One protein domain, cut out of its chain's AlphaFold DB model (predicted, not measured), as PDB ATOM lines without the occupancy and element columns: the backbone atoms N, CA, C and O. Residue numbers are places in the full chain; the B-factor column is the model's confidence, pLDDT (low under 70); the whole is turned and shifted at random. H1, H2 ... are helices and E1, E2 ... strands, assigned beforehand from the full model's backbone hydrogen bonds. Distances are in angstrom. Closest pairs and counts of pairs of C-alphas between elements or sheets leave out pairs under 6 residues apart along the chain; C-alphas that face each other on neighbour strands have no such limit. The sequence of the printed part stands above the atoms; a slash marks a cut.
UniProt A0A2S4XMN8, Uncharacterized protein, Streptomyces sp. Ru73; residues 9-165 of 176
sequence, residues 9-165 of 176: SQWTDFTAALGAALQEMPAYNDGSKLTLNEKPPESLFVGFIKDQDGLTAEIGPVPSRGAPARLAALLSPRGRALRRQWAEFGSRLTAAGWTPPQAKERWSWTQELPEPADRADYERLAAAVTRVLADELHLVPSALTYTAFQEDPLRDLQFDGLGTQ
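What this domain is: This is residues 9 to 165 of the 176 residues of an uncharacterized protein of Streptomyces sp. Ru73 (UniProt A0A2S4XMN8). A twisted wall of five antiparallel strands has two long helices, H3 and H4, over one face, and its other face is bare of named helices. H1 packs on H4 and only grazes the sheet, while short H2 lies far out at one end, beyond the sheet and joined to H3 by a corner. The printed part has 157 residues with four named helices and five named strands, in the order H1 E1 E2 E3 H2 H3 E4 H4 E5; the sheet runs E4 E3 E2 E1 E5, and the class is mixed, helices and strands. The whole is compact, with a radius of gyration of the C-alphas of 15.7 A and spans of 43 by 36 by 29 A.

Where its parts are: The strands are E4, residues 109 to 114; E3, residues 54 to 61, 22.9 A long; E2, residues 44 to 50; E1, residues 32 to 38; and E5, residues 144 to 150, ending at C-alpha 150 at (25.703, -10.584, 91.410). H3 is residues 77 to 95, 27.6 A, and H4 residues 119 to 136, 25.3 A. H1 is residues 9 to 24, 22.6 A, from C-alpha 9 at (-1.881, -7.614, 79.619). H2 is residues 67 to 75.

How they stand to each other: E1, E2 and E3 form a meander, each strand the antiparallel neighbour of the one before, with hairpins E1 and E2, and E2 and E3. Within hydrogen-bond range are N 34 and O 48 at 2.9 A between E1 and E2, and N 58 and O 47 at 2.8 A between E3 and E2. Edge strand E4 pairs with E3 through N 57 and O 111, 2.8 A; edge strand E5 pairs with E1 through N 35 and O 147, 2.8 A. H3 and H4 lie on the same face, making two layers, helices on one face of a sheet. H4, at a height over the sheet of 9.0 A, lies over E2 and runs along it, at 5 degrees on the local plane. H3 and H4 are close but not clearly touching; their closest C-alphas, Phe 89 and Glu 136, are 7.4 A apart. H1 touches H4, closest at C-alphas Gly 19 and Glu 123, 4.5 A, at a steep tilt of 45 degrees, opposite ways. H2 is not on the sheet; it and H3 only just touch, with 3 pairs of C-alphas within 8 A, and only at the corner, closest at C-alphas Ala 73 and Gly 79, 5.5 A. In H1, H2, H3 and H4 every O i to N i+4 pair is within hydrogen-bond range.

The domain as a whole: The C-alphas farthest apart, Pro 77 and Pro 116, are 45.4 A from each other. The printed part has no cut, and the link from H3 to E4 is long, with 13 residues. Mean pLDDT of the printed part is 82.5; 29 residues are under 70, among them residues 39 to 44 and 62 to 75.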
ATOM      1  N   SER A   9      -2.330  -8.554  78.580       75.69
ATOM      2  CA  SER A   9      -1.881  -7.614  79.619       75.69
ATOM      3  C   SER A   9      -0.749  -8.199  80.462       75.69
ATOM      4  O   SER A   9       0.203  -7.494  80.782       75.69
ATOM      5  N   GLN A  10      -0.784  -9.508  80.739       85.38
ATOM      6  CA  GLN A  10       0.248 -10.179  81.542       85.38
ATOM      7  C   GLN A  10       1.634 -10.112  80.888       85.38
ATOM      8  O   GLN A  10       2.635  -9.870  81.561       85.38
ATOM      9  N   TRP A  11       1.701 -10.310  79.568       90.69
ATOM     10  CA  TRP A  11       2.956 -10.194  78.828       90.69
ATOM     11  C   TRP A  11       3.446  -8.753  78.714       90.69
ATOM     12  O   TRP A  11       4.655  -8.527  78.720       90.69
ATOM     13  N   THR A  12       2.534  -7.782  78.649       92.75
ATOM     14  CA  THR A  12       2.887  -6.357  78.640       92.75
ATOM     15  C   THR A  12       3.570  -5.966  79.951       92.75
ATOM     16  O   THR A  12       4.683  -5.437  79.928       92.75
ATOM     17  N   ASP A  13       2.958  -6.315  81.085       92.81
ATOM     18  CA  ASP A  13       3.496  -6.018  82.415       92.81
ATOM     19  C   ASP A  13       4.831  -6.737  82.655       92.81
ATOM     20  O   ASP A  13       5.801  -6.125  83.105       92.81
ATOM     21  N   PHE A  14       4.918  -8.018  82.281       93.69
ATOM     22  CA  PHE A  14       6.156  -8.789  82.389       93.69
ATOM     23  C   PHE A  14       7.281  -8.207  81.523       93.69
ATOM     24  O   PHE A  14       8.424  -8.127  81.966       93.69
ATOM     25  N   THR A  15       6.975  -7.768  80.297       95.69
ATOM     26  CA  THR A  15       7.973  -7.168  79.396       95.69
ATOM     27  C   THR A  15       8.517  -5.864  79.959       95.69
ATOM     28  O   THR A  15       9.728  -5.649  79.932       95.69
ATOM     29  N   ALA A  16       7.646  -5.012  80.507       95.50
ATOM     30  CA  ALA A  16       8.063  -3.775  81.154       95.50
ATOM     31  C   ALA A  16       8.948  -4.051  82.383       95.50
ATOM     32  O   ALA A  16      10.004  -3.437  82.530       95.50
ATOM     33  N   ALA A  17       8.558  -5.021  83.218       95.19
ATOM     34  CA  ALA A  17       9.343  -5.454  84.372       95.19
ATOM     35  C   ALA A  17      10.717  -6.015  83.967       95.19
ATOM     36  O   ALA A  17      11.724  -5.701  84.598       95.19
ATOM     37  N   LEU A  18      10.784  -6.800  82.887       96.44
ATOM     38  CA  LEU A  18      12.041  -7.325  82.360       96.44
ATOM     39  C   LEU A  18      12.941  -6.212  81.828       96.44
ATOM     40  O   LEU A  18      14.120  -6.199  82.162       96.44
ATOM     41  N   GLY A  19      12.401  -5.249  81.080       96.69
ATOM     42  CA  GLY A  19      13.173  -4.089  80.623       96.69
ATOM     43  C   GLY A  19      13.784  -3.305  81.786       96.69
ATOM     44  O   GLY A  19      14.984  -3.031  81.778       96.69
ATOM     45  N   ALA A  20      12.985  -3.024  82.822       96.25
ATOM     46  CA  ALA A  20      13.454  -2.353  84.033       96.25
ATOM     47  C   ALA A  20      14.540  -3.165  84.756       96.25
ATOM     48  O   ALA A  20      15.600  -2.629  85.069       96.25
ATOM     49  N   ALA A  21      14.333  -4.472  84.939       95.31
ATOM     50  CA  ALA A  21      15.311  -5.341  85.585       95.31
ATOM     51  C   ALA A  21      16.653  -5.370  84.838       95.31
ATOM     52  O   ALA A  21      17.703  -5.243  85.460       95.31
ATOM     53  N   LEU A  22      16.642  -5.487  83.506       95.56
ATOM     54  CA  LEU A  22      17.863  -5.499  82.688       95.56
ATOM     55  C   LEU A  22      18.619  -4.162  82.748       95.56
ATOM     56  O   LEU A  22      19.855  -4.138  82.758       95.56
ATOM     57  N   GLN A  23      17.887  -3.052  82.831       94.81
ATOM     58  CA  GLN A  23      18.468  -1.731  83.026       94.81
ATOM     59  C   GLN A  23      19.101  -1.596  84.422       94.81
ATOM     60  O   GLN A  23      20.235  -1.134  84.540       94.81
ATOM     61  N   GLU A  24      18.393  -2.031  85.465       93.62
ATOM     62  CA  GLU A  24      18.804  -1.926  86.872       93.62
ATOM     63  C   GLU A  24      19.882  -2.935  87.281       93.62
ATOM     64  O   GLU A  24      20.565  -2.728  88.288       93.62
ATOM     65  N   MET A  25      20.061  -4.016  86.512       91.88
ATOM     66  CA  MET A  25      21.158  -4.960  86.718       91.88
ATOM     67  C   MET A  25      22.486  -4.193  86.766       91.88
ATOM     68  O   MET A  25      22.799  -3.440  85.834       91.88
ATOM     69  N   PRO A  26      23.286  -4.366  87.829       89.19
ATOM     70  CA  PRO A  26      24.529  -3.636  87.937       89.19
ATOM     71  C   PRO A  26      25.610  -4.259  87.045       89.19
ATOM     72  O   PRO A  26      25.773  -5.480  86.996       89.19
ATOM     73  N   ALA A  27      26.361  -3.400  86.360       83.69
ATOM     74  CA  ALA A  27      27.516  -3.760  85.547       83.69
ATOM     75  C   ALA A  27      28.769  -3.856  86.437       83.69
ATOM     76  O   ALA A  27      29.351  -2.841  86.820       83.69
ATOM     77  N   TYR A  28      29.169  -5.075  86.797       76.69
ATOM     78  CA  TYR A  28      30.397  -5.354  87.556       76.69
ATOM     79  C   TYR A  28      31.381  -6.168  86.709       76.69
ATOM     80  O   TYR A  28      30.972  -6.794  85.737       76.69
ATOM     81  N   ASN A  29      32.662  -6.184  87.098       70.88
ATOM     82  CA  ASN A  29      33.723  -6.899  86.368       70.88
ATOM     83  C   ASN A  29      33.406  -8.389  86.146       70.88
ATOM     84  O   ASN A  29      33.682  -8.905  85.069       70.88
ATOM     85  N   ASP A  30      32.795  -9.048  87.134       69.50
ATOM     86  CA  ASP A  30      32.413 -10.471  87.058       69.50
ATOM     87  C   ASP A  30      30.943 -10.678  86.645       69.50
ATOM     88  O   ASP A  30      30.439 -11.799  86.564       69.50
ATOM     89  N   GLY A  31      30.253  -9.578  86.349       80.88
ATOM     90  CA  GLY A  31      28.897  -9.542  85.839       80.88
ATOM     91  C   GLY A  31      27.785  -9.836  86.854       80.88
ATOM     92  O   GLY A  31      27.944 -10.517  87.870       80.88
ATOM     93  N   SER A  32      26.602  -9.310  86.551       85.06
ATOM     94  CA  SER A  32      25.339  -9.714  87.170       85.06
ATOM     95  C   SER A  32      24.628 -10.715  86.279       85.06
ATOM     96  O   SER A  32      24.631 -10.577  85.054       85.06
ATOM     97  N   LYS A  33      23.980 -11.706  86.887       90.38
ATOM     98  CA  LYS A  33      23.266 -12.768  86.182       90.38
ATOM     99  C   LYS A  33      21.793 -12.747  86.539       90.38
ATOM    100  O   LYS A  33      21.430 -12.687  87.710       90.38
ATOM    101  N   LEU A  34      20.947 -12.856  85.523       89.12
ATOM    102  CA  LEU A  34      19.518 -13.116  85.656       89.12
ATOM    103  C   LEU A  34      19.184 -14.329  84.796       89.12
ATOM    104  O   LEU A  34      19.662 -14.471  83.678       89.12
ATOM    105  N   THR A  35      18.396 -15.257  85.318       88.94
ATOM    106  CA  THR A  35      17.973 -16.448  84.585       88.94
ATOM    107  C   THR A  35      16.485 -16.654  84.752       88.94
ATOM    108  O   THR A  35      16.005 -16.713  85.882       88.94
ATOM    109  N   LEU A  36      15.774 -16.838  83.642       84.38
ATOM    110  CA  LEU A  36      14.381 -17.264  83.609       84.38
ATOM    111  C   LEU A  36      14.324 -18.772  83.331       84.38
ATOM    112  O   LEU A  36      14.976 -19.283  82.420       84.38
ATOM    113  N   ASN A  37      13.536 -19.489  84.129       80.75
ATOM    114  CA  ASN A  37      13.322 -20.929  84.026       80.75
ATOM    115  C   ASN A  37      11.833 -21.253  84.129       80.75
ATOM    116  O   ASN A  37      11.138 -20.709  84.987       80.75
ATOM    117  N   GLU A  38      11.368 -22.224  83.357       76.75
ATOM    118  CA  GLU A  38      10.020 -22.776  83.497       76.75
ATOM    119  C   GLU A  38       9.860 -23.601  84.802       76.75
ATOM    120  O   GLU A  38      10.788 -24.269  85.284       76.75
ATOM    121  N   LYS A  39       8.676 -23.547  85.424       67.38
ATOM    122  CA  LYS A  39       8.285 -24.388  86.570       67.38
ATOM    123  C   LYS A  39       7.777 -25.765  86.106       67.38
ATOM    124  O   LYS A  39       6.806 -25.794  85.361       67.38
ATOM    125  N   PRO A  40       8.156 -26.862  86.798       53.25
ATOM    126  CA  PRO A  40       9.477 -27.510  86.863       53.25
ATOM    127  C   PRO A  40      10.017 -27.921  85.473       53.25
ATOM    128  O   PRO A  40       9.252 -28.005  84.522       53.25
ATOM    129  N   PRO A  41      11.332 -28.178  85.351       49.47
ATOM    130  CA  PRO A  41      12.080 -27.862  84.144       49.47
ATOM    131  C   PRO A  41      12.029 -28.983  83.107       49.47
ATOM    132  O   PRO A  41      12.635 -30.039  83.300       49.47
ATOM    133  N   GLU A  42      11.438 -28.710  81.949       55.38
ATOM    134  CA  GLU A  42      11.769 -29.432  80.728       55.38
ATOM    135  C   GLU A  42      12.281 -28.439  79.676       55.38
ATOM    136  O   GLU A  42      11.548 -27.658  79.093       55.38
ATOM    137  N   SER A  43      13.584 -28.517  79.402       61.47
ATOM    138  CA  SER A  43      14.242 -28.098  78.155       61.47
ATOM    139  C   SER A  43      14.696 -26.649  77.925       61.47
ATOM    140  O   SER A  43      15.626 -26.525  77.134       61.47
ATOM    141  N   LEU A  44      14.207 -25.600  78.600       69.81
ATOM    142  CA  LEU A  44      14.571 -24.200  78.274       69.81
ATOM    143  C   LEU A  44      15.424 -23.476  79.335       69.81
ATOM    144  O   LEU A  44      15.138 -23.543  80.529       69.81
ATOM    145  N   PHE A  45      16.421 -22.720  78.870       78.50
ATOM    146  CA  PHE A  45      17.172 -21.717  79.627       78.50
ATOM    147  C   PHE A  45      17.105 -20.368  78.898       78.50
ATOM    148  O   PHE A  45      17.429 -20.299  77.710       78.50
ATOM    149  N   VAL A  46      16.725 -19.309  79.621       88.69
ATOM    150  CA  VAL A  46      16.962 -17.922  79.198       88.69
ATOM    151  C   VAL A  46      17.841 -17.244  80.235       88.69
ATOM    152  O   VAL A  46      17.461 -17.154  81.403       88.69
ATOM    153  N   GLY A  47      19.020 -16.801  79.820       91.19
ATOM    154  CA  GLY A  47      20.017 -16.169  80.672       91.19
ATOM    155  C   GLY A  47      20.313 -14.746  80.233       91.19
ATOM    156  O   GLY A  47      20.231 -14.421  79.055       91.19
ATOM    157  N   PHE A  48      20.690 -13.913  81.187       93.88
ATOM    158  CA  PHE A  48      21.177 -12.564  80.969       93.88
ATOM    159  C   PHE A  48      22.431 -12.376  81.801       93.88
ATOM    160  O   PHE A  48      22.432 -12.697  82.992       93.88
ATOM    161  N   ILE A  49      23.483 -11.871  81.173       92.88
ATOM    162  CA  ILE A  49      24.765 -11.578  81.807       92.88
ATOM    163  C   ILE A  49      25.077 -10.124  81.492       92.88
ATOM    164  O   ILE A  49      25.127  -9.767  80.318       92.88
ATOM    165  N   LYS A  50      25.240  -9.293  82.521       93.56
ATOM    166  CA  LYS A  50      25.572  -7.875  82.366       93.56
ATOM    167  C   LYS A  50      26.893  -7.557  83.036       93.56
ATOM    168  O   LYS A  50      26.992  -7.721  84.250       93.56
ATOM    169  N   ASP A  51      27.857  -7.077  82.272       91.62
ATOM    170  CA  ASP A  51      29.164  -6.618  82.735       91.62
ATOM    171  C   ASP A  51      29.419  -5.170  82.273       91.62
ATOM    172  O   ASP A  51      28.475  -4.436  81.978       91.62
ATOM    173  N   GLN A  52      30.678  -4.728  82.301       90.56
ATOM    174  CA  GLN A  52      31.063  -3.370  81.904       90.56
ATOM    175  C   GLN A  52      31.005  -3.125  80.393       90.56
ATOM    176  O   GLN A  52      30.877  -1.971  79.985       90.56
ATOM    177  N   ASP A  53      31.120  -4.179  79.586       90.94
ATOM    178  CA  ASP A  53      31.122  -4.096  78.127       90.94
ATOM    179  C   ASP A  53      29.688  -4.128  77.587       90.94
ATOM    180  O   ASP A  53      29.356  -3.438  76.615       90.94
ATOM    181  N   GLY A  54      28.813  -4.891  78.244       93.50
ATOM    182  CA  GLY A  54      27.386  -4.792  78.014       93.50
ATOM    183  C   GLY A  54      26.538  -5.903  78.600       93.50
ATOM    184  O   GLY A  54      26.889  -6.571  79.570       93.50
ATOM    185  N   LEU A  55      25.360  -6.071  78.007       94.94
ATOM    186  CA  LEU A  55      24.381  -7.080  78.376       94.94
ATOM    187  C   LEU A  55      24.285  -8.132  77.269       94.94
ATOM    188  O   LEU A  55      23.935  -7.830  76.133       94.94
ATOM    189  N   THR A  56      24.528  -9.390  77.619       94.25
ATOM    190  CA  THR A  56      24.293 -10.542  76.747       94.25
ATOM    191  C   THR A  56      23.044 -11.280  77.205       94.25
ATOM    192  O   THR A  56      22.995 -11.778  78.330       94.25
ATOM    193  N   ALA A  57      22.047 -11.385  76.331       94.69
ATOM    194  CA  ALA A  57      20.931 -12.308  76.484       94.69
ATOM    195  C   ALA A  57      21.248 -13.629  75.776       94.69
ATOM    196  O   ALA A  57      21.775 -13.637  74.665       94.69
ATOM    197  N   GLU A  58      20.884 -14.747  76.392       92.06
ATOM    198  CA  GLU A  58      21.086 -16.092  75.869       92.06
ATOM    199  C   GLU A  58      19.785 -16.890  75.929       92.06
ATOM    200  O   GLU A  58      19.117 -16.915  76.961       92.06
ATOM    201  N   ILE A  59      19.455 -17.606  74.854       88.44
ATOM    202  CA  ILE A  59      18.338 -18.559  74.821       88.44
ATOM    203  C   ILE A  59      18.849 -19.891  74.296       88.44
ATOM    204  O   ILE A  59      19.460 -19.959  73.230       88.44
ATOM    205  N   GLY A  60      18.590 -20.974  75.021       80.75
ATOM    206  CA  GLY A  60      19.023 -22.292  74.583       80.75
ATOM    207  C   GLY A  60      18.515 -23.435  75.452       80.75
ATOM    208  O   GLY A  60      17.774 -23.224  76.414       80.75
ATOM    209  N   PRO A  61      18.913 -24.672  75.122       73.62
ATOM    210  CA  PRO A  61      18.574 -25.824  75.930       73.62
ATOM    211  C   PRO A  61      19.292 -25.769  77.280       73.62
ATOM    212  O   PRO A  61      20.470 -25.409  77.345       73.62
ATOM    213  N   VAL A  62      18.618 -26.215  78.347       68.50
ATOM    214  CA  VAL A  62      19.253 -26.362  79.670       68.50
ATOM    215  C   VAL A  62      20.528 -27.212  79.537       68.50
ATOM    216  O   VAL A  62      20.466 -28.329  79.004       68.50
ATOM    217  N   PRO A  63      21.691 -26.741  80.023       58.19
ATOM    218  CA  PRO A  63      22.919 -27.519  79.961       58.19
ATOM    219  C   PRO A  63      22.780 -28.801  80.796       58.19
ATOM    220  O   PRO A  63      22.679 -28.778  82.021       58.19
ATOM    221  N   SER A  64      22.786 -29.958  80.131       53.81
ATOM    222  CA  SER A  64      22.815 -31.263  80.797       53.81
ATOM    223  C   SER A  64      24.161 -31.475  81.501       53.81
ATOM    224  O   SER A  64      25.214 -31.256  80.896       53.81
ATOM    225  N   ARG A  65      24.135 -31.945  82.756       50.09
ATOM    226  CA  ARG A  65      25.341 -32.209  83.559       50.09
ATOM    227  C   ARG A  65      26.246 -33.257  82.882       50.09
ATOM    228  O   ARG A  65      25.863 -34.416  82.760       50.09
ATOM    229  N   GLY A  66      27.460 -32.847  82.506       54.91
ATOM    230  CA  GLY A  66      28.557 -33.716  82.054       54.91
ATOM    231  C   GLY A  66      28.580 -34.037  80.550       54.91
ATOM    232  O   GLY A  66      27.575 -34.433  79.960       54.91
ATOM    233  N   ALA A  67      29.758 -33.920  79.923       50.34
ATOM    234  CA  ALA A  67      29.956 -34.128  78.481       50.34
ATOM    235  C   ALA A  67      29.583 -35.541  77.953       50.34
ATOM    236  O   ALA A  67      28.956 -35.619  76.893       50.34
ATOM    237  N   PRO A  68      29.868 -36.659  78.658       51.34
ATOM    238  CA  PRO A  68      29.534 -38.000  78.160       51.34
ATOM    239  C   PRO A  68      28.027 -38.291  78.187       51.34
ATOM    240  O   PRO A  68      27.470 -38.818  77.223       51.34
ATOM    241  N   ALA A  69      27.348 -37.889  79.265       58.03
ATOM    242  CA  ALA A  69      25.896 -38.010  79.394       58.03
ATOM    243  C   ALA A  69      25.171 -37.115  78.377       58.03
ATOM    244  O   ALA A  69      24.180 -37.532  77.778       58.03
ATOM    245  N   ARG A  70      25.721 -35.921  78.109       60.16
ATOM    246  CA  ARG A  70      25.251 -35.003  77.065       60.16
ATOM    247  C   ARG A  70      25.331 -35.629  75.674       60.16
ATOM    248  O   ARG A  70      24.350 -35.594  74.939       60.16
ATOM    249  N   LEU A  71      26.459 -36.247  75.318       57.31
ATOM    250  CA  LEU A  71      26.619 -36.886  74.009       57.31
ATOM    251  C   LEU A  71      25.678 -38.092  73.840       57.31
ATOM    252  O   LEU A  71      25.014 -38.213  72.811       57.31
ATOM    253  N   ALA A  72      25.554 -38.941  74.864       58.91
ATOM    254  CA  ALA A  72      24.631 -40.078  74.849       58.91
ATOM    255  C   ALA A  72      23.161 -39.633  74.718       58.91
ATOM    256  O   ALA A  72      22.412 -40.180  73.903       58.91
ATOM    257  N   ALA A  73      22.759 -38.588  75.450       62.59
ATOM    258  CA  ALA A  73      21.428 -38.001  75.343       62.59
ATOM    259  C   ALA A  73      21.164 -37.437  73.937       62.59
ATOM    260  O   ALA A  73      20.109 -37.718  73.368       62.59
ATOM    261  N   LEU A  74      22.127 -36.726  73.336       61.81
ATOM    262  CA  LEU A  74      22.015 -36.129  71.994       61.81
ATOM    263  C   LEU A  74      21.925 -37.159  70.858       61.81
ATOM    264  O   LEU A  74      21.303 -36.895  69.819       61.81
ATOM    265  N   LEU A  75      22.557 -38.320  71.026       68.69
ATOM    266  CA  LEU A  75      22.544 -39.399  70.038       68.69
ATOM    267  C   LEU A  75      21.310 -40.303  70.152       68.69
ATOM    268  O   LEU A  75      20.991 -41.001  69.188       68.69
ATOM    269  N   SER A  76      20.580 -40.256  71.268       70.56
ATOM    270  CA  SER A  76      19.320 -40.987  71.436       70.56
ATOM    271  C   SER A  76      18.241 -40.533  70.429       70.56
ATOM    272  O   SER A  76      18.306 -39.413  69.912       70.56
ATOM    273  N   PRO A  77      17.206 -41.350  70.139       72.56
ATOM    274  CA  PRO A  77      16.060 -40.916  69.333       72.56
ATOM    275  C   PRO A  77      15.401 -39.638  69.871       72.56
ATOM    276  O   PRO A  77      15.090 -38.741  69.089       72.56
ATOM    277  N   ARG A  78      15.283 -39.517  71.202       67.88
ATOM    278  CA  ARG A  78      14.782 -38.310  71.879       67.88
ATOM    279  C   ARG A  78      15.701 -37.112  71.631       67.88
ATOM    280  O   ARG A  78      15.220 -36.050  71.263       67.88
ATOM    281  N   GLY A  79      17.017 -37.292  71.727       66.00
ATOM    282  CA  GLY A  79      18.001 -36.247  71.419       66.00
ATOM    283  C   GLY A  79      18.021 -35.834  69.949       66.00
ATOM    284  O   GLY A  79      18.226 -34.664  69.640       66.00
ATOM    285  N   ARG A  80      17.769 -36.764  69.020       70.38
ATOM    286  CA  ARG A  80      17.597 -36.453  67.591       70.38
ATOM    287  C   ARG A  80      16.328 -35.650  67.323       70.38
ATOM    288  O   ARG A  80      16.382 -34.740  66.505       70.38
ATOM    289  N   ALA A  81      15.215 -35.986  67.973       69.25
ATOM    290  CA  ALA A  81      13.975 -35.217  67.872       69.25
ATOM    291  C   ALA A  81      14.160 -33.804  68.444       69.25
ATOM    292  O   ALA A  81      13.876 -32.828  67.754       69.25
ATOM    293  N   LEU A  82      14.768 -33.704  69.630       67.62
ATOM    294  CA  LEU A  82      15.113 -32.438  70.272       67.62
ATOM    295  C   LEU A  82      16.006 -31.579  69.361       67.62
ATOM    296  O   LEU A  82      15.710 -30.417  69.131       67.62
ATOM    297  N   ARG A  83      17.047 -32.153  68.741       71.25
ATOM    298  CA  ARG A  83      17.904 -31.425  67.786       71.25
ATOM    299  C   ARG A  83      17.146 -30.844  66.593       71.25
ATOM    300  O   ARG A  83      17.489 -29.753  66.160       71.25
ATOM    301  N   ARG A  84      16.155 -31.558  66.048       73.62
ATOM    302  CA  ARG A  84      15.338 -31.028  64.940       73.62
ATOM    303  C   ARG A  84      14.469 -29.867  65.406       73.62
ATOM    304  O   ARG A  84      14.470 -28.834  64.752       73.62
ATOM    305  N   GLN A  85      13.828 -30.012  66.565       72.56
ATOM    306  CA  GLN A  85      13.046 -28.936  67.180       72.56
ATOM    307  C   GLN A  85      13.907 -27.685  67.414       72.56
ATOM    308  O   GLN A  85      13.510 -26.595  67.021       72.56
ATOM    309  N   TRP A  86      15.126 -27.841  67.942       75.56
ATOM    310  CA  TRP A  86      16.062 -26.723  68.127       75.56
ATOM    311  C   TRP A  86      16.613 -26.148  66.818       75.56
ATOM    312  O   TRP A  86      16.945 -24.970  66.784       75.56
ATOM    313  N   ALA A  87      16.713 -26.929  65.741       78.38
ATOM    314  CA  ALA A  87      17.126 -26.410  64.434       78.38
ATOM    315  C   ALA A  87      16.031 -25.540  63.791       78.38
ATOM    316  O   ALA A  87      16.320 -24.473  63.246       78.38
ATOM    317  N   GLU A  88      14.770 -25.971  63.887       80.19
ATOM    318  CA  GLU A  88      13.617 -25.191  63.427       80.19
ATOM    319  C   GLU A  88      13.438 -23.922  64.267       80.19
ATOM    320  O   GLU A  88      13.317 -22.831  63.714       80.19
ATOM    321  N   PHE A  89      13.507 -24.050  65.594       81.62
ATOM    322  CA  PHE A  89      13.492 -22.919  66.523       81.62
ATOM    323  C   PHE A  89      14.656 -21.953  66.269       81.62
ATOM    324  O   PHE A  89      14.458 -20.747  66.156       81.62
ATOM    325  N   GLY A  90      15.863 -22.484  66.070       82.94
ATOM    326  CA  GLY A  90      17.056 -21.702  65.766       82.94
ATOM    327  C   GLY A  90      16.948 -20.891  64.480       82.94
ATOM    328  O   GLY A  90      17.420 -19.759  64.432       82.94
ATOM    329  N   SER A  91      16.279 -21.429  63.454       84.94
ATOM    330  CA  SER A  91      16.026 -20.694  62.207       84.94
ATOM    331  C   SER A  91      15.120 -19.480  62.439       84.94
ATOM    332  O   SER A  91      15.351 -18.420  61.858       84.94
ATOM    333  N   ARG A  92      14.121 -19.609  63.323       86.75
ATOM    334  CA  ARG A  92      13.215 -18.511  63.696       86.75
ATOM    335  C   ARG A  92      13.911 -17.470  64.571       86.75
ATOM    336  O   ARG A  92      13.764 -16.279  64.311       86.75
ATOM    337  N   LEU A  93      14.757 -17.897  65.511       88.62
ATOM    338  CA  LEU A  93      15.605 -16.993  66.295       88.62
ATOM    339  C   LEU A  93      16.557 -16.175  65.418       88.62
ATOM    340  O   LEU A  93      16.639 -14.959  65.568       88.62
ATOM    341  N   THR A  94      17.236 -16.807  64.458       89.69
ATOM    342  CA  THR A  94      18.110 -16.085  63.524       89.69
ATOM    343  C   THR A  94      17.329 -15.090  62.665       89.69
ATOM    344  O   THR A  94      17.787 -13.965  62.476       89.69
ATOM    345  N   ALA A  95      16.127 -15.447  62.199       87.31
ATOM    346  CA  ALA A  95      15.250 -14.505  61.500       87.31
ATOM    347  C   ALA A  95      14.797 -13.331  62.394       87.31
ATOM    348  O   ALA A  95      14.572 -12.232  61.892       87.31
ATOM    349  N   ALA A  96      14.708 -13.545  63.710       84.44
ATOM    350  CA  ALA A  96      14.427 -12.521  64.713       84.44
ATOM    351  C   ALA A  96      15.670 -11.713  65.150       84.44
ATOM    352  O   ALA A  96      15.567 -10.893  66.059       84.44
ATOM    353  N   GLY A  97      16.829 -11.917  64.512       89.62
ATOM    354  CA  GLY A  97      18.052 -11.149  64.766       89.62
ATOM    355  C   GLY A  97      18.978 -11.731  65.836       89.62
ATOM    356  O   GLY A  97      19.946 -11.075  66.207       89.62
ATOM    357  N   TRP A  98      18.722 -12.950  66.316       92.69
ATOM    358  CA  TRP A  98      19.605 -13.614  67.273       92.69
ATOM    359  C   TRP A  98      20.830 -14.226  66.592       92.69
ATOM    360  O   TRP A  98      20.732 -14.912  65.566       92.69
ATOM    361  N   THR A  99      21.986 -14.060  67.225       92.00
ATOM    362  CA  THR A  99      23.250 -14.646  66.791       92.00
ATOM    363  C   THR A  99      23.246 -16.149  67.071       92.00
ATOM    364  O   THR A  99      22.998 -16.563  68.207       92.00
ATOM    365  N   PRO A 100      23.510 -17.002  66.066       89.00
ATOM    366  CA  PRO A 100      23.561 -18.441  66.268       89.00
ATOM    367  C   PRO A 100      24.789 -18.859  67.094       89.00
ATOM    368  O   PRO A 100      25.811 -18.166  67.093       89.00
ATOM    369  N   PRO A 101      24.743 -20.033  67.746       83.62
ATOM    370  CA  PRO A 101      25.883 -20.565  68.481       83.62
ATOM    371  C   PRO A 101      27.116 -20.725  67.577       83.62
ATOM    372  O   PRO A 101      27.095 -21.466  66.595       83.62
ATOM    373  N   GLN A 102      28.219 -20.056  67.931       72.25
ATOM    374  CA  GLN A 102      29.444 -20.047  67.117       72.25
ATOM    375  C   GLN A 102      30.345 -21.283  67.308       72.25
ATOM    376  O   GLN A 102      31.233 -21.538  66.497       72.25
ATOM    377  N   ALA A 103      30.128 -22.082  68.360       64.75
ATOM    378  CA  ALA A 103      30.948 -23.251  68.682       64.75
ATOM    379  C   ALA A 103      30.085 -24.487  68.946       64.75
ATOM    380  O   ALA A 103      29.030 -24.385  69.558       64.75
ATOM    381  N   LYS A 104      30.579 -25.681  68.581       56.75
ATOM    382  CA  LYS A 104      29.871 -26.973  68.754       56.75
ATOM    383  C   LYS A 104      29.447 -27.280  70.204       56.75
ATOM    384  O   LYS A 104      28.611 -28.153  70.434       56.75
ATOM    385  N   GLU A 105      30.045 -26.602  71.179       53.69
ATOM    386  CA  GLU A 105      29.801 -26.798  72.612       53.69
ATOM    387  C   GLU A 105      28.837 -25.769  73.217       53.69
ATOM    388  O   GLU A 105      28.243 -26.037  74.269       53.69
ATOM    389  N   ARG A 106      28.624 -24.635  72.535       63.34
ATOM    390  CA  ARG A 106      27.617 -23.633  72.892       63.34
ATOM    391  C   ARG A 106      26.353 -23.925  72.090       63.34
ATOM    392  O   ARG A 106      26.415 -24.167  70.895       63.34
ATOM    393  N   TRP A 107      25.217 -23.983  72.772       74.12
ATOM    394  CA  TRP A 107      23.917 -24.287  72.154       74.12
ATOM    395  C   TRP A 107      22.919 -23.152  72.376       74.12
ATOM    396  O   TRP A 107      21.741 -23.319  72.086       74.12
ATOM    397  N   SER A 108      23.388 -22.027  72.921       84.31
ATOM    398  CA  SER A 108      22.606 -20.814  73.083       84.31
ATOM    399  C   SER A 108      22.754 -19.921  71.860       84.31
ATOM    400  O   SER A 108      23.841 -19.770  71.297       84.31
ATOM    401  N   TRP A 109      21.632 -19.340  71.464       90.31
ATOM    402  CA  TRP A 109      21.586 -18.160  70.625       90.31
ATOM    403  C   TRP A 109      21.752 -16.944  71.518       90.31
ATOM    404  O   TRP A 109      21.243 -16.945  72.642       90.31
ATOM    405  N   THR A 110      22.443 -15.926  71.020       93.00
ATOM    406  CA  THR A 110      22.745 -14.733  71.805       93.00
ATOM    407  C   THR A 110      22.238 -13.465  71.145       93.00
ATOM    408  O   THR A 110      22.142 -13.371  69.920       93.00
ATOM    409  N   GLN A 111      21.920 -12.478  71.969       94.81
ATOM    410  CA  GLN A 111      21.715 -11.106  71.544       94.81
ATOM    411  C   GLN A 111      22.495 -10.206  72.495       94.81
ATOM    412  O   GLN A 111      22.362 -10.317  73.712       94.81
ATOM    413  N   GLU A 112      23.342  -9.358  71.928       94.12
ATOM    414  CA  GLU A 112      24.230  -8.476  72.678       94.12
ATOM    415  C   GLU A 112      23.692  -7.050  72.621       94.12
ATOM    416  O   GLU A 112      23.226  -6.585  71.577       94.12
ATOM    417  N   LEU A 113      23.760  -6.366  73.755       95.75
ATOM    418  CA  LEU A 113      23.455  -4.956  73.903       95.75
ATOM    419  C   LEU A 113      24.691  -4.262  74.497       95.75
ATOM    420  O   LEU A 113      24.939  -4.418  75.695       95.75
ATOM    421  N   PRO A 114      25.490  -3.553  73.680       94.56
ATOM    422  CA  PRO A 114      26.693  -2.876  74.154       94.56
ATOM    423  C   PRO A 114      26.348  -1.671  75.033       94.56
ATOM    424  O   PRO A 114      25.338  -1.004  74.807       94.56
ATOM    425  N   GLU A 115      27.215  -1.360  75.994       89.06
ATOM    426  CA  GLU A 115      27.081  -0.163  76.829       89.06
ATOM    427  C   GLU A 115      27.862   1.036  76.247       89.06
ATOM    428  O   GLU A 115      28.915   0.859  75.625       89.06
ATOM    429  N   PRO A 116      27.387   2.283  76.451       92.00
ATOM    430  CA  PRO A 116      26.156   2.645  77.152       92.00
ATOM    431  C   PRO A 116      24.899   2.382  76.307       92.00
ATOM    432  O   PRO A 116      24.826   2.819  75.157       92.00
ATOM    433  N   ALA A 117      23.899   1.736  76.903       93.94
ATOM    434  CA  ALA A 117      22.583   1.524  76.301       93.94
ATOM    435  C   ALA A 117      21.534   2.465  76.907       93.94
ATOM    436  O   ALA A 117      21.585   2.801  78.096       93.94
ATOM    437  N   ASP A 118      20.563   2.900  76.104       95.81
ATOM    438  CA  ASP A 118      19.452   3.694  76.622       95.81
ATOM    439  C   ASP A 118      18.296   2.812  77.128       95.81
ATOM    440  O   ASP A 118      18.268   1.590  76.982       95.81
ATOM    441  N   ARG A 119      17.305   3.439  77.763       95.38
ATOM    442  CA  ARG A 119      16.124   2.726  78.265       95.38
ATOM    443  C   ARG A 119      15.371   1.980  77.152       95.38
ATOM    444  O   ARG A 119      14.889   0.872  77.384       95.38
ATOM    445  N   ALA A 120      15.261   2.578  75.968       96.56
ATOM    446  CA  ALA A 120      14.534   1.984  74.854       96.56
ATOM    447  C   ALA A 120      15.255   0.738  74.316       96.56
ATOM    448  O   ALA A 120      14.600  -0.186  73.837       96.56
ATOM    449  N   ASP A 121      16.583   0.668  74.426       97.06
ATOM    450  CA  ASP A 121      17.355  -0.527  74.097       97.06
ATOM    451  C   ASP A 121      17.003  -1.726  74.985       97.06
ATOM    452  O   ASP A 121      16.713  -2.811  74.468       97.06
ATOM    453  N   TYR A 122      16.960  -1.542  76.309       96.50
ATOM    454  CA  TYR A 122      16.570  -2.618  77.229       96.50
ATOM    455  C   TYR A 122      15.112  -3.037  77.029       96.50
ATOM    456  O   TYR A 122      14.807  -4.230  77.055       96.50
ATOM    457  N   GLU A 123      14.213  -2.081  76.775       96.25
ATOM    458  CA  GLU A 123      12.810  -2.365  76.450       96.25
ATOM    459  C   GLU A 123      12.690  -3.179  75.150       96.25
ATOM    460  O   GLU A 123      11.924  -4.146  75.093       96.25
ATOM    461  N   ARG A 124      13.488  -2.862  74.119       96.06
ATOM    462  CA  ARG A 124      13.544  -3.644  72.873       96.06
ATOM    463  C   ARG A 124      14.057  -5.061  73.102       96.06
ATOM    464  O   ARG A 124      13.475  -6.001  72.560       96.06
ATOM    465  N   LEU A 125      15.117  -5.230  73.892       95.88
ATOM    466  CA  LEU A 125      15.661  -6.552  74.205       95.88
ATOM    467  C   LEU A 125      14.664  -7.389  75.019       95.88
ATOM    468  O   LEU A 125      14.430  -8.555  74.697       95.88
ATOM    469  N   ALA A 126      14.021  -6.790  76.023       96.19
ATOM    470  CA  ALA A 126      12.978  -7.442  76.806       96.19
ATOM    471  C   ALA A 126      11.801  -7.884  75.925       96.19
ATOM    472  O   ALA A 126      11.349  -9.023  76.031       96.19
ATOM    473  N   ALA A 127      11.345  -7.026  75.006       95.19
ATOM    474  CA  ALA A 127      10.286  -7.366  74.060       95.19
ATOM    475  C   ALA A 127      10.694  -8.507  73.117       95.19
ATOM    476  O   ALA A 127       9.890  -9.403  72.859       95.19
ATOM    477  N   ALA A 128      11.941  -8.513  72.634       93.88
ATOM    478  CA  ALA A 128      12.462  -9.593  71.798       93.88
ATOM    479  C   ALA A 128      12.456 -10.937  72.544       93.88
ATOM    480  O   ALA A 128      11.975 -11.932  72.004       93.88
ATOM    481  N   VAL A 129      12.914 -10.964  73.799       93.38
ATOM    482  CA  VAL A 129      12.888 -12.175  74.634       93.38
ATOM    483  C   VAL A 129      11.460 -12.619  74.938       93.38
ATOM    484  O   VAL A 129      11.134 -13.787  74.736       93.38
ATOM    485  N   THR A 130      10.592 -11.711  75.388       92.75
ATOM    486  CA  THR A 130       9.187 -12.028  75.673       92.75
ATOM    487  C   THR A 130       8.497 -12.607  74.445       92.75
ATOM    488  O   THR A 130       7.785 -13.600  74.559       92.75
ATOM    489  N   ARG A 131       8.751 -12.050  73.257       90.69
ATOM    490  CA  ARG A 131       8.189 -12.574  72.013       90.69
ATOM    491  C   ARG A 131       8.607 -14.019  71.762       90.69
ATOM    492  O   ARG A 131       7.767 -14.831  71.401       90.69
ATOM    493  N   VAL A 132       9.872 -14.367  71.997       88.25
ATOM    494  CA  VAL A 132      10.327 -15.763  71.895       88.25
ATOM    495  C   VAL A 132       9.603 -16.644  72.917       88.25
ATOM    496  O   VAL A 132       9.110 -17.718  72.575       88.25
ATOM    497  N   LEU A 133       9.501 -16.201  74.169       87.88
ATOM    498  CA  LEU A 133       8.830 -16.971  75.220       87.88
ATOM    499  C   LEU A 133       7.335 -17.194  74.916       87.88
ATOM    500  O   LEU A 133       6.826 -18.293  75.136       87.88
ATOM    501  N   ALA A 134       6.645 -16.178  74.397       88.62
ATOM    502  CA  ALA A 134       5.216 -16.209  74.102       88.62
ATOM    503  C   ALA A 134       4.894 -16.906  72.768       88.62
ATOM    504  O   ALA A 134       4.110 -17.855  72.737       88.62
ATOM    505  N   ASP A 135       5.498 -16.455  71.668       85.38
ATOM    506  CA  ASP A 135       5.118 -16.871  70.314       85.38
ATOM    507  C   ASP A 135       5.741 -18.216  69.941       85.38
ATOM    508  O   ASP A 135       5.098 -19.042  69.296       85.38
ATOM    509  N   GLU A 136       6.997 -18.439  70.335       81.31
ATOM    510  CA  GLU A 136       7.781 -19.590  69.874       81.31
ATOM    511  C   GLU A 136       7.758 -20.758  70.855       81.31
ATOM    512  O   GLU A 136       7.853 -21.919  70.453       81.31
ATOM    513  N   LEU A 137       7.659 -20.447  72.148       79.06
ATOM    514  CA  LEU A 137       7.676 -21.432  73.227       79.06
ATOM    515  C   LEU A 137       6.312 -21.591  73.901       79.06
ATOM    516  O   LEU A 137       6.153 -22.484  74.730       79.06
ATOM    517  N   HIS A 138       5.326 -20.777  73.511       84.31
ATOM    518  CA  HIS A 138       3.942 -20.850  73.988       84.31
ATOM    519  C   HIS A 138       3.822 -20.834  75.519       84.31
ATOM    520  O   HIS A 138       2.935 -21.468  76.095       84.31
ATOM    521  N   LEU A 139       4.731 -20.119  76.185       85.62
ATOM    522  CA  LEU A 139       4.732 -19.981  77.634       85.62
ATOM    523  C   LEU A 139       3.748 -18.896  78.078       85.62
ATOM    524  O   LEU A 139       3.197 -18.130  77.286       85.62
ATOM    525  N   VAL A 140       3.555 -18.820  79.389       88.44
ATOM    526  CA  VAL A 140       2.868 -17.716  80.064       88.44
ATOM    527  C   VAL A 140       3.754 -17.197  81.198       88.44
ATOM    528  O   VAL A 140       4.483 -18.000  81.794       88.44
ATOM    529  N   PRO A 141       3.695 -15.904  81.568       88.06
ATOM    530  CA  PRO A 141       4.586 -15.340  82.587       88.06
ATOM    531  C   PRO A 141       4.529 -16.083  83.928       88.06
ATOM    532  O   PRO A 141       5.549 -16.313  84.573       88.06
ATOM    533  N   SER A 142       3.344 -16.547  84.338       86.62
ATOM    534  CA  SER A 142       3.147 -17.282  85.595       86.62
ATOM    535  C   SER A 142       3.845 -18.651  85.646       86.62
ATOM    536  O   SER A 142       4.071 -19.187  86.740       86.62
ATOM    537  N   ALA A 143       4.180 -19.218  84.480       84.69
ATOM    538  CA  ALA A 143       4.940 -20.459  84.352       84.69
ATOM    539  C   ALA A 143       6.449 -20.242  84.559       84.69
ATOM    540  O   ALA A 143       7.185 -21.211  84.751       84.69
ATOM    541  N   LEU A 144       6.909 -18.989  84.577       86.25
ATOM    542  CA  LEU A 144       8.307 -18.647  84.769       86.25
ATOM    543  C   LEU A 144       8.655 -18.499  86.257       86.25
ATOM    544  O   LEU A 144       7.863 -18.116  87.124       86.25
ATOM    545  N   THR A 145       9.896 -18.842  86.551       86.88
ATOM    546  CA  THR A 145      10.626 -18.500  87.768       86.88
ATOM    547  C   THR A 145      11.891 -17.794  87.363       86.88
ATOM    548  O   THR A 145      12.468 -18.141  86.333       86.88
ATOM    549  N   TYR A 146      12.359 -16.870  88.190       88.69
ATOM    550  CA  TYR A 146      13.640 -16.231  87.947       88.69
ATOM    551  C   TYR A 146      14.607 -16.459  89.101       88.69
ATOM    552  O   TYR A 146      14.211 -16.583  90.257       88.69
ATOM    553  N   THR A 147      15.890 -16.508  88.783       89.19
ATOM    554  CA  THR A 147      16.978 -16.390  89.751       89.19
ATOM    555  C   THR A 147      17.848 -15.241  89.281       89.19
ATOM    556  O   THR A 147      18.151 -15.165  88.094       89.19
ATOM    557  N   ALA A 148      18.230 -14.343  90.183       90.81
ATOM    558  CA  ALA A 148      19.112 -13.237  89.853       90.81
ATOM    559  C   ALA A 148      20.132 -13.022  90.968       90.81
ATOM    560  O   ALA A 148      19.772 -13.065  92.146       90.81
ATOM    561  N   PHE A 149      21.393 -12.824  90.599       89.81
ATOM    562  CA  PHE A 149      22.487 -12.610  91.535       89.81
ATOM    563  C   PHE A 149      23.638 -11.836  90.891       89.81
ATOM    564  O   PHE A 149      23.857 -11.900  89.684       89.81
ATOM    565  N   GLN A 150      24.384 -11.126  91.721       86.75
ATOM    566  CA  GLN A 150      25.703 -10.584  91.410       86.75
ATOM    567  C   GLN A 150      26.759 -11.600  91.850       86.75
ATOM    568  O   GLN A 150      26.573 -12.208  92.903       86.75
ATOM    569  N   GLU A 151      27.831 -11.813  91.077       82.44
ATOM    570  CA  GLU A 151      28.870 -12.799  91.432       82.44
ATOM    571  C   GLU A 151      29.875 -12.291  92.471       82.44
ATOM    572  O   GLU A 151      30.198 -13.040  93.395       82.44
ATOM    573  N   ASP A 152      30.306 -11.031  92.378       81.56
ATOM    574  CA  ASP A 152      31.288 -10.452  93.300       81.56
ATOM    575  C   ASP A 152      30.927  -9.011  93.742       81.56
ATOM    576  O   ASP A 152      30.905  -8.100  92.907       81.56
ATOM    577  N   PRO A 153      30.619  -8.770  95.038       82.75
ATOM    578  CA  PRO A 153      30.333  -9.784  96.051       82.75
ATOM    579  C   PRO A 153      29.047 -10.553  95.727       82.75
ATOM    580  O   PRO A 153      28.070  -9.986  95.232       82.75
ATOM    581  N   LEU A 154      29.029 -11.839  96.085       84.31
ATOM    582  CA  LEU A 154      27.876 -12.702  95.855       84.31
ATOM    583  C   LEU A 154      26.636 -12.192  96.600       84.31
ATOM    584  O   LEU A 154      26.600 -12.184  97.834       84.31
ATOM    585  N   ARG A 155      25.601 -11.805  95.851       86.62
ATOM    586  CA  ARG A 155      24.357 -11.261  96.408       86.62
ATOM    587  C   ARG A 155      23.164 -11.602  95.525       86.62
ATOM    588  O   ARG A 155      23.210 -11.364  94.324       86.62
ATOM    589  N   ASP A 156      22.072 -12.067  96.130       88.50
ATOM    590  CA  ASP A 156      20.796 -12.216  95.425       88.50
ATOM    591  C   ASP A 156      20.228 -10.834  95.044       88.50
ATOM    592  O   ASP A 156      20.140  -9.920  95.871       88.50
ATOM    593  N   LEU A 157      19.823 -10.701  93.784       88.06
ATOM    594  CA  LEU A 157      19.141  -9.526  93.244       88.06
ATOM    595  C   LEU A 157      17.631  -9.787  93.231       88.06
ATOM    596  O   LEU A 157      17.187 -10.914  92.996       88.06
ATOM    597  N   GLN A 158      16.834  -8.756  93.498       89.56
ATOM    598  CA  GLN A 158      15.374  -8.839  93.486       89.56
ATOM    599  C   GLN A 158      14.831  -7.823  92.493       89.56
ATOM    600  O   GLN A 158      15.294  -6.687  92.477       89.56
ATOM    601  N   PHE A 159      13.867  -8.254  91.685       89.44
ATOM    602  CA  PHE A 159      13.235  -7.430  90.669       89.44
ATOM    603  C   PHE A 159      11.733  -7.660  90.731       89.44
ATOM    604  O   PHE A 159      11.264  -8.803  90.682       89.44
ATOM    605  N   ASP A 160      10.984  -6.574  90.845       86.38
ATOM    606  CA  ASP A 160       9.534  -6.638  90.903       86.38
ATOM    607  C   ASP A 160       8.953  -7.006  89.532       86.38
ATOM    608  O   ASP A 160       9.505  -6.679  88.484       86.38
ATOM    609  N   GLY A 161       7.827  -7.723  89.523       83.00
ATOM    610  CA  GLY A 161       7.091  -8.033  88.290       83.00
ATOM    611  C   GLY A 161       7.621  -9.202  87.443       83.00
ATOM    612  O   GLY A 161       6.945  -9.601  86.500       83.00
ATOM    613  N   LEU A 162       8.751  -9.832  87.799       83.38
ATOM    614  CA  LEU A 162       9.308 -10.993  87.067       83.38
ATOM    615  C   LEU A 162       8.771 -12.368  87.506       83.38
ATOM    616  O   LEU A 162       9.265 -13.414  87.078       83.38
ATOM    617  N   GLY A 163       7.750 -12.393  88.361       76.25
ATOM    618  CA  GLY A 163       7.145 -13.624  88.864       76.25
ATOM    619  C   GLY A 163       7.835 -14.168  90.117       76.25
ATOM    620  O   GLY A 163       8.224 -13.420  91.009       76.25
ATOM    621  N   THR A 164       7.921 -15.496  90.250       80.56
ATOM    622  CA  THR A 164       8.430 -16.123  91.483       80.56
ATOM    623  C   THR A 164       9.956 -16.213  91.468       80.56
ATOM    624  O   THR A 164      10.519 -16.990  90.689       80.56
ATOM    625  N   GLN A 165      10.616 -15.500  92.382       81.88
ATOM    626  CA  GLN A 165      12.050 -15.657  92.608       81.88
ATOM    627  C   GLN A 165      12.365 -17.036  93.194       81.88
ATOM    628  O   GLN A 165      11.787 -17.460  94.196       81.88
TER     629      GLN A 165